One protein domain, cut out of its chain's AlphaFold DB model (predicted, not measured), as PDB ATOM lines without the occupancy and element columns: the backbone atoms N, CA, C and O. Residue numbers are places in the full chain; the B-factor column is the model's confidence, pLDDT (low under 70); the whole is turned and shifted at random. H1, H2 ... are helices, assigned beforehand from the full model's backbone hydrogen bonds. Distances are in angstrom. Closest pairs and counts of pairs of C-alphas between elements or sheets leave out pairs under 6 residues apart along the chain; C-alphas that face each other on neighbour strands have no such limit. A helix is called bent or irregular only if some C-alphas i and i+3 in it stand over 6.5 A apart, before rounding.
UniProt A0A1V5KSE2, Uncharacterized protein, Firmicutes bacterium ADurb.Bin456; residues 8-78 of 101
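What this domain is: This is residues 8 to 78 of the 101 residues of an uncharacterized protein of Firmicutes bacterium ADurb.Bin456 (UniProt A0A1V5KSE2). This is an open, loosely built chain of five helices: H1 and H5 touch at one end of the longest axis, H4 sits by itself at the other end, and H2 lies between, with the short H3 near its last turns. The stretch of residues 54 to 67, with no named element, runs back along the length from H4 to H5. The printed part has 71 residues, with H1 to H5 in chain order and no named strand, and its class is all helix. It is loose, with a radius of gyration of the C-alphas of 14.0 A, and elongated, with spans of 43 by 26 by 19 A.

How they stand to each other: H1, residues 8 to 11, and H2, residues 13 to 25, are close but not clearly touching; their closest C-alphas, of Gln 10 and Val 16, are 6.8 A apart. H1 touches H5, residues 68 to 76, with the closest C-alphas, of Trp 9 and Val 74, 5.8 A apart. H2 and H3, residues 30 to 34, are close but not clearly touching; their closest C-alphas, of Glu 23 and Glu 30, are 7.6 A apart. H4, residues 45 to 53, is apart from H1, H2, H3 and H5. Every O i to N i+4 pair is within hydrogen-bond range in H3, H4 and H5, and 6 of 9 are in H2; H1 is too short for such a pair.

Where its parts are: H1 begins at C-alpha 8, (108.032, 194.634, 252.896). H2 measures 15.8 A from first to last C-alpha; it is neither bent nor irregular, but only just: C-alphas 20 and 23 are 6.1 A apart. H4 measures 12.4 A and begins at C-alpha 45, (99.469, 218.994, 260.600). H5 measures 12.1 A and ends at C-alpha 76, (117.118, 192.776, 255.970).

The domain as a whole: The two C-alphas farthest apart, of Thr 54 and Gly 76, are 43.0 A apart, while the C-alphas of Ala 8 and Gly 78, the first and last printed, are 11.3 A apart. The links H1 to H2 and H2 to H3 are tight, H3 to H4 is short, and H4 to H5 is long, with 14 residues. The printed part has no cut. Its mean pLDDT is 89.8, and residue 36 is under 70.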
ATOM      1  N   ALA A   8     107.821 193.682 251.807       93.25
ATOM      2  CA  ALA A   8     108.032 194.634 252.896       93.25
ATOM      3  C   ALA A   8     108.174 196.060 252.347       93.25
ATOM      4  O   ALA A   8     107.492 196.967 252.809       93.25
ATOM      5  N   TRP A   9     108.971 196.248 251.291       94.31
ATOM      6  CA  TRP A   9     109.137 197.557 250.655       94.31
ATOM      7  C   TRP A   9     107.858 198.043 249.963       94.31
ATOM      8  O   TRP A   9     107.495 199.214 250.072       94.31
ATOM      9  N   GLN A  10     107.169 197.145 249.249       93.12
ATOM     10  CA  GLN A  10     105.916 197.457 248.552       93.12
ATOM     11  C   GLN A  10     104.761 197.765 249.514       93.12
ATOM     12  O   GLN A  10     103.825 198.455 249.121       93.12
ATOM     13  N   GLY A  11     104.818 197.244 250.741       91.12
ATOM     14  CA  GLY A  11     103.806 197.452 251.771       91.12
ATOM     15  C   GLY A  11     103.931 198.772 252.528       91.12
ATOM     16  O   GLY A  11     102.991 199.128 253.224       91.12
ATOM     17  N   LEU A  12     105.045 199.500 252.393       93.75
ATOM     18  CA  LEU A  12     105.213 200.786 253.067       93.75
ATOM     19  C   LEU A  12     104.210 201.817 252.530       93.75
ATOM     20  O   LEU A  12     104.173 202.068 251.322       93.75
ATOM     21  N   ASP A  13     103.502 202.504 253.426       93.44
ATOM     22  CA  ASP A  13     102.539 203.565 253.088       93.44
ATOM     23  C   ASP A  13     103.143 204.619 252.146       93.44
ATOM     24  O   ASP A  13     102.551 204.998 251.134       93.44
ATOM     25  N   VAL A  14     104.380 205.036 252.421       92.06
ATOM     26  CA  VAL A  14     105.120 205.982 251.576       92.06
ATOM     27  C   VAL A  14     105.407 205.419 250.179       92.06
ATOM     28  O   VAL A  14     105.276 206.148 249.199       92.06
ATOM     29  N   SER A  15     105.736 204.130 250.043       92.56
ATOM     30  CA  SER A  15     105.960 203.492 248.735       92.56
ATOM     31  C   SER A  15     104.672 203.456 247.918       92.56
ATOM     32  O   SER A  15     104.687 203.710 246.709       92.56
ATOM     33  N   VAL A  16     103.551 203.163 248.579       93.31
ATOM     34  CA  VAL A  16     102.218 203.163 247.971       93.31
ATOM     35  C   VAL A  16     101.859 204.567 247.492       93.31
ATOM     36  O   VAL A  16     101.558 204.739 246.308       93.31
ATOM     37  N   LEU A  17     101.966 205.578 248.362       93.25
ATOM     38  CA  LEU A  17     101.695 206.972 248.007       93.25
ATOM     39  C   LEU A  17     102.577 207.422 246.837       93.25
ATOM     40  O   LEU A  17     102.091 207.996 245.863       93.25
ATOM     41  N   HIS A  18     103.876 207.135 246.917       90.06
ATOM     42  CA  HIS A  18     104.846 207.582 245.932       90.06
ATOM     43  C   HIS A  18     104.569 207.000 244.546       90.06
ATOM     44  O   HIS A  18     104.531 207.752 243.576       90.06
ATOM     45  N   THR A  19     104.364 205.689 244.464       91.19
ATOM     46  CA  THR A  19     104.327 204.985 243.177       91.19
ATOM     47  C   THR A  19     102.931 204.952 242.565       91.19
ATOM     48  O   THR A  19     102.781 205.055 241.349       91.19
ATOM     49  N   LEU A  20     101.889 204.787 243.385       92.38
ATOM     50  CA  LEU A  20     100.526 204.643 242.879       92.38
ATOM     51  C   LEU A  20      99.839 205.992 242.736       92.38
ATOM     52  O   LEU A  20      99.212 206.238 241.713       92.38
ATOM     53  N   ILE A  21      99.951 206.866 243.733       92.62
ATOM     54  CA  ILE A  21      99.222 208.134 243.715       92.62
ATOM     55  C   ILE A  21     100.040 209.191 242.979       92.62
ATOM     56  O   ILE A  21      99.603 209.712 241.957       92.62
ATOM     57  N   ILE A  22     101.251 209.466 243.451       91.00
ATOM     58  CA  ILE A  22     102.032 210.611 242.977       91.00
ATOM     59  C   ILE A  22     102.574 210.384 241.562       91.00
ATOM     60  O   ILE A  22     102.370 211.219 240.684       91.00
ATOM     61  N   GLU A  23     103.205 209.242 241.304       90.31
ATOM     62  CA  GLU A  23     103.731 208.938 239.969       90.31
ATOM     63  C   GLU A  23     102.622 208.523 239.000       90.31
ATOM     64  O   GLU A  23     102.430 209.153 237.964       90.31
ATOM     65  N   LYS A  24     101.865 207.467 239.327       90.19
ATOM     66  CA  LYS A  24     100.919 206.875 238.374       90.19
ATOM     67  C   LYS A  24      99.653 207.710 238.152       90.19
ATOM     68  O   LYS A  24      99.159 207.718 237.027       90.19
ATOM     69  N   HIS A  25      99.102 208.360 239.179       91.81
ATOM     70  CA  HIS A  25      97.855 209.125 239.039       91.81
ATOM     71  C   HIS A  25      98.075 210.626 238.850       91.81
ATOM     72  O   HIS A  25      97.354 211.230 238.059       91.81
ATOM     73  N   LEU A  26      99.060 211.222 239.527       89.81
ATOM     74  CA  LEU A  26      99.347 212.657 239.417       89.81
ATOM     75  C   LEU A  26     100.444 212.985 238.390       89.81
ATOM     76  O   LEU A  26     100.627 214.152 238.059       89.81
ATOM     77  N   GLY A  27     101.162 211.986 237.863       88.62
ATOM     78  CA  GLY A  27     102.191 212.189 236.836       88.62
ATOM     79  C   GLY A  27     103.453 212.896 237.339       88.62
ATOM     80  O   GLY A  27     104.241 213.391 236.534       88.62
ATOM     81  N   ILE A  28     103.662 212.971 238.657       86.38
ATOM     82  CA  ILE A  28     104.828 213.634 239.249       86.38
ATOM     83  C   ILE A  28     105.954 212.601 239.381       86.38
ATOM     84  O   ILE A  28     106.070 211.897 240.386       86.38
ATOM     85  N   CYS A  29     106.774 212.500 238.335       78.88
ATOM     86  CA  CYS A  29     107.910 211.578 238.248       78.88
ATOM     87  C   CYS A  29     109.031 211.918 239.242       78.88
ATOM     88  O   CYS A  29     109.108 213.036 239.757       78.88
ATOM     89  N   GLU A  30     109.944 210.974 239.473       73.50
ATOM     90  CA  GLU A  30     111.052 211.105 240.430       73.50
ATOM     91  C   GLU A  30     111.889 212.382 240.216       73.50
ATOM     92  O   GLU A  30     112.239 213.059 241.187       73.50
ATOM     93  N   GLU A  31     112.110 212.799 238.966       73.62
ATOM     94  CA  GLU A  31     112.839 214.028 238.630       73.62
ATOM     95  C   GLU A  31     112.111 215.296 239.096       73.62
ATOM     96  O   GLU A  31     112.741 216.234 239.586       73.62
ATOM     97  N   LEU A  32     110.782 215.335 238.969       72.94
ATOM     98  CA  LEU A  32     109.963 216.469 239.411       72.94
ATOM     99  C   LEU A  32     109.890 216.536 240.939       72.94
ATOM    100  O   LEU A  32     109.864 217.621 241.519       72.94
ATOM    101  N   ARG A  33     109.919 215.380 241.604       71.56
ATOM    102  CA  ARG A  33     109.941 215.293 243.071       71.56
ATOM    103  C   ARG A  33     111.276 215.756 243.634       71.56
ATOM    104  O   ARG A  33     111.293 216.441 244.652       71.56
ATOM    105  N   ALA A  34     112.376 215.424 242.959       70.50
ATOM    106  CA  ALA A  34     113.715 215.862 243.341       70.50
ATOM    107  C   ALA A  34     113.879 217.390 243.271       70.50
ATOM    108  O   ALA A  34     114.632 217.956 244.062       70.50
ATOM    109  N   LYS A  35     113.148 218.060 242.370       72.94
ATOM    110  CA  LYS A  35     113.134 219.528 242.258       72.94
ATOM    111  C   LYS A  35     112.324 220.231 243.349       72.94
ATOM    112  O   LYS A  35     112.459 221.438 243.493       72.94
ATOM    113  N   ALA A  36     111.511 219.498 244.117       68.81
ATOM    114  CA  ALA A  36     110.648 220.037 245.174       68.81
ATOM    115  C   ALA A  36     109.704 221.176 244.721       68.81
ATOM    116  O   ALA A  36     109.203 221.924 245.551       68.81
ATOM    117  N   GLU A  37     109.428 221.293 243.419       74.25
ATOM    118  CA  GLU A  37     108.563 222.345 242.856       74.25
ATOM    119  C   GLU A  37     107.068 222.035 243.044       74.25
ATOM    120  O   GLU A  37     106.247 222.944 243.065       74.25
ATOM    121  N   HIS A  38     106.705 220.755 243.197       82.00
ATOM    122  CA  HIS A  38     105.306 220.303 243.262       82.00
ATOM    123  C   HIS A  38     104.928 219.599 244.572       82.00
ATOM    124  O   HIS A  38     103.761 219.281 244.782       82.00
ATOM    125  N   ILE A  39     105.904 219.279 245.429       88.88
ATOM    126  CA  ILE A  39     105.674 218.529 246.669       88.88
ATOM    127  C   ILE A  39     106.524 219.122 247.783       88.88
ATOM    128  O   ILE A  39     107.755 219.074 247.729       88.88
ATOM    129  N   THR A  40     105.843 219.571 248.832       89.62
ATOM    130  CA  THR A  40     106.450 220.034 250.079       89.62
ATOM    131  C   THR A  40     106.201 219.012 251.186       89.62
ATOM    132  O   THR A  40     105.190 218.314 251.196       89.62
ATOM    133  N   TYR A  41     107.145 218.904 252.121       88.19
ATOM    134  CA  TYR A  41     107.061 217.993 253.261       88.19
ATOM    135  C   TYR A  41     107.059 218.810 254.549       88.19
ATOM    136  O   TYR A  41     108.011 219.546 254.814       88.19
ATOM    137  N   THR A  42     106.028 218.639 255.369       88.50
ATOM    138  CA  THR A  42     105.924 219.254 256.696       88.50
ATOM    139  C   THR A  42     105.673 218.192 257.762       88.50
ATOM    140  O   THR A  42     105.286 217.066 257.458       88.50
ATOM    141  N   ARG A  43     105.964 218.544 259.015       85.31
ATOM    142  CA  ARG A  43     105.640 217.744 260.208       85.31
ATOM    143  C   ARG A  43     104.507 218.352 261.025       85.31
ATOM    144  O   ARG A  43     104.128 217.774 262.032       85.31
ATOM    145  N   GLU A  44     104.053 219.535 260.633       89.25
ATOM    146  CA  GLU A  44     102.992 220.276 261.299       89.25
ATOM    147  C   GLU A  44     101.693 220.024 260.541       89.25
ATOM    148  O   GLU A  44     101.589 220.345 259.352       89.25
ATOM    149  N   GLU A  45     100.735 219.393 261.213       91.88
ATOM    150  CA  GLU A  45      99.469 218.994 260.600       91.88
ATOM    151  C   GLU A  45      98.596 220.216 260.319       91.88
ATOM    152  O   GLU A  45      98.047 220.352 259.225       91.88
ATOM    153  N   GLU A  46      98.548 221.153 261.264       94.38
ATOM    154  CA  GLU A  46      97.787 222.395 261.160       94.38
ATOM    155  C   GLU A  46      98.265 223.249 259.984       94.38
ATOM    156  O   GLU A  46      97.452 223.780 259.227       94.38
ATOM    157  N   GLY A  47      99.583 223.327 259.780       93.69
ATOM    158  CA  GLY A  47     100.175 224.030 258.645       93.69
ATOM    159  C   GLY A  47      99.812 223.389 257.304       93.69
ATOM    160  O   GLY A  47      99.514 224.100 256.347       93.69
ATOM    161  N   ALA A  48      99.781 222.052 257.231       94.44
ATOM    162  CA  ALA A  48      99.370 221.342 256.019       94.44
ATOM    163  C   ALA A  48      97.890 221.578 255.685       94.44
ATOM    164  O   ALA A  48      97.557 221.803 254.523       94.44
ATOM    165  N   LEU A  49      97.015 221.547 256.696       96.19
ATOM    166  CA  LEU A  49      95.585 221.814 256.527       96.19
ATOM    167  C   LEU A  49      95.343 223.251 256.067       96.19
ATOM    168  O   LEU A  49      94.688 223.461 255.049       96.19
ATOM    169  N   ALA A  50      95.947 224.224 256.751       96.31
ATOM    170  CA  ALA A  50      95.811 225.630 256.399       96.31
ATOM    171  C   ALA A  50      96.256 225.903 254.955       96.31
ATOM    172  O   ALA A  50      95.586 226.643 254.243       96.31
ATOM    173  N   ALA A  51      97.347 225.282 254.500       95.00
ATOM    174  CA  ALA A  51      97.849 225.472 253.142       95.00
ATOM    175  C   ALA A  51      96.906 224.898 252.063       95.00
ATOM    176  O   ALA A  51      96.875 225.397 250.937       95.00
ATOM    177  N   VAL A  52      96.111 223.874 252.393       96.56
ATOM    178  CA  VAL A  52      95.041 223.380 251.511       96.56
ATOM    179  C   VAL A  52      93.820 224.301 251.570       96.56
ATOM    180  O   VAL A  52      93.293 224.680 250.525       96.56
ATOM    181  N   ASP A  53      93.407 224.719 252.767       96.94
ATOM    182  CA  ASP A  53      92.232 225.577 252.971       96.94
ATOM    183  C   ASP A  53      92.391 226.965 252.323       96.94
ATOM    184  O   ASP A  53      91.417 227.543 251.833       96.94
ATOM    185  N   THR A  54      93.614 227.504 252.281       97.00
ATOM    186  CA  THR A  54      93.928 228.774 251.602       97.00
ATOM    187  C   THR A  54      94.131 228.628 250.093       97.00
ATOM    188  O   THR A  54      94.219 229.638 249.391       97.00
ATOM    189  N   GLY A  55      94.192 227.396 249.579       95.56
ATOM    190  CA  GLY A  55      94.430 227.098 248.168       95.56
ATOM    191  C   GLY A  55      95.892 227.208 247.722       95.56
ATOM    192  O   GLY A  55      96.148 227.190 246.518       95.56
ATOM    193  N   GLU A  56      96.848 227.311 248.653       94.56
ATOM    194  CA  GLU A  56      98.287 227.259 248.344       94.56
ATOM    195  C   GLU A  56      98.677 225.886 247.765       94.56
ATOM    196  O   GLU A  56      99.449 225.808 246.807       94.56
ATOM    197  N   TYR A  57      98.080 224.811 248.289       94.50
ATOM    198  CA  TYR A  57      98.194 223.450 247.761       94.50
ATOM    199  C   TYR A  57      96.814 222.853 247.485       94.50
ATOM    200  O   TYR A  57      95.826 223.188 248.130       94.50
ATOM    201  N   GLN A  58      96.737 221.918 246.535       94.19
ATOM    202  CA  GLN A  58      95.471 221.254 246.199       94.19
ATOM    203  C   GLN A  58      95.153 220.070 247.120       94.19
ATOM    204  O   GLN A  58      93.995 219.678 247.236       94.19
ATOM    205  N   LEU A  59      96.176 219.447 247.713       94.06
ATOM    206  CA  LEU A  59      96.063 218.196 248.461       94.06
ATOM    207  C   LEU A  59      97.120 218.143 249.569       94.06
ATOM    208  O   LEU A  59      98.263 218.546 249.358       94.06
ATOM    209  N   ALA A  60      96.755 217.541 250.701       94.94
ATOM    210  CA  ALA A  60      97.680 217.117 251.746       94.94
ATOM    211  C   ALA A  60      97.528 215.608 251.984       94.94
ATOM    212  O   ALA A  60      96.417 215.075 251.969       94.94
ATOM    213  N   PHE A  61      98.648 214.917 252.203       94.25
ATOM    214  CA  PHE A  61      98.673 213.488 252.508       94.25
ATOM    215  C   PHE A  61      99.243 213.268 253.906       94.25
ATOM    216  O   PHE A  61     100.387 213.631 254.174       94.25
ATOM    217  N   PHE A  62      98.461 212.619 254.762       93.00
ATOM    218  CA  PHE A  62      98.887 212.175 256.085       93.00
ATOM    219  C   PHE A  62      99.142 210.673 256.033       93.00
ATOM    220  O   PHE A  62      98.309 209.913 255.538       93.00
ATOM    221  N   LEU A  63     100.315 210.254 256.497       91.06
ATOM    222  CA  LEU A  63     100.751 208.860 256.459       91.06
ATOM    223  C   LEU A  63     100.929 208.333 257.876       91.06
ATOM    224  O   LEU A  63     101.326 209.082 258.771       91.06
ATOM    225  N   ASN A  64     100.708 207.031 258.060       90.00
ATOM    226  CA  ASN A  64     101.093 206.394 259.309       90.00
ATOM    227  C   ASN A  64     102.620 206.461 259.475       90.00
ATOM    228  O   ASN A  64     103.361 206.389 258.485       90.00
ATOM    229  N   PRO A  65     103.118 206.588 260.715       88.25
ATOM    230  CA  PRO A  65     104.547 206.560 260.957       88.25
ATOM    231  C   PRO A  65     105.116 205.190 260.578       88.25
ATOM    232  O   PRO A  65     104.641 204.157 261.047       88.25
ATOM    233  N   THR A  66     106.182 205.196 259.776       89.88
ATOM    234  CA  THR A  66     106.938 203.982 259.455       89.88
ATOM    235  C   THR A  66     107.482 203.355 260.736       89.88
ATOM    236  O   THR A  66     108.245 203.987 261.479       89.88
ATOM    237  N   ARG A  67     107.118 202.102 260.990       91.31
ATOM    238  CA  ARG A  67     107.516 201.365 262.188       91.31
ATOM    239  C   ARG A  67     108.962 200.900 262.092       91.31
ATOM    240  O   ARG A  67     109.476 200.601 261.015       91.31
ATOM    241  N   VAL A  68     109.615 200.753 263.243       90.69
ATOM    242  CA  VAL A  68     110.999 200.257 263.309       90.69
ATOM    243  C   VAL A  68     111.110 198.853 262.712       90.69
ATOM    244  O   VAL A  68     112.059 198.572 261.982       90.69
ATOM    245  N   GLU A  69     110.119 197.991 262.949       93.50
ATOM    246  CA  GLU A  69     110.106 196.634 262.392       93.50
ATOM    247  C   GLU A  69     110.103 196.637 260.857       93.50
ATOM    248  O   GLU A  69     110.794 195.828 260.242       93.50
ATOM    249  N   GLU A  70     109.379 197.569 260.232       93.25
ATOM    250  CA  GLU A  70     109.318 197.703 258.772       93.25
ATOM    251  C   GLU A  70     110.668 198.158 258.211       93.25
ATOM    252  O   GLU A  70     111.144 197.610 257.216       93.25
ATOM    253  N   VAL A  71     111.336 199.099 258.891       91.50
ATOM    254  CA  VAL A  71     112.697 199.534 258.531       91.50
ATOM    255  C   VAL A  71     113.674 198.360 258.594       91.50
ATOM    256  O   VAL A  71     114.458 198.162 257.664       91.50
ATOM    257  N   ILE A  72     113.617 197.559 259.664       93.25
ATOM    258  CA  ILE A  72     114.475 196.378 259.835       93.25
ATOM    259  C   ILE A  72     114.205 195.349 258.733       93.25
ATOM    260  O   ILE A  72     115.151 194.805 258.169       93.25
ATOM    261  N   GLN A  73     112.941 195.098 258.393       95.06
ATOM    262  CA  GLN A  73     112.576 194.147 257.339       95.06
ATOM    263  C   GLN A  73     113.078 194.584 255.960       95.06
ATOM    264  O   GLN A  73     113.637 193.770 255.224       95.06
ATOM    265  N   VAL A  74     112.919 195.862 255.616       94.31
ATOM    266  CA  VAL A  74     113.413 196.418 254.346       94.31
ATOM    267  C   VAL A  74     114.941 196.336 254.280       94.31
ATOM    268  O   VAL A  74     115.489 195.860 253.284       94.31
ATOM    269  N   ALA A  75     115.635 196.716 255.355       92.56
ATOM    270  CA  ALA A  75     117.091 196.604 255.435       92.56
ATOM    271  C   ALA A  75     117.568 195.142 255.368       92.56
ATOM    272  O   ALA A  75     118.555 194.849 254.693       92.56
ATOM    273  N   GLY A  76     116.846 194.217 256.008       94.12
ATOM    274  CA  GLY A  76     117.118 192.776 255.970       94.12
ATOM    275  C   GLY A  76     117.020 192.172 254.566       94.12
ATOM    276  O   GLY A  76     117.715 191.204 254.270       94.12
ATOM    277  N   ASN A  77     116.238 192.787 253.676       93.50
ATOM    278  CA  ASN A  77     116.161 192.422 252.258       93.50
ATOM    279  C   ASN A  77     117.243 193.101 251.391       93.50
ATOM    280  O   ASN A  77     117.217 192.972 250.168       93.50
ATOM    281  N   GLY A  78     118.183 193.842 251.990       92.19
ATOM    282  CA  GLY A  78     119.217 194.593 251.270       92.19
ATOM    283  C   GLY A  78     118.681 195.823 250.530       92.19
ATOM    284  O   GLY A  78     119.345 196.360 249.640       92.19
TER     285      GLY A  78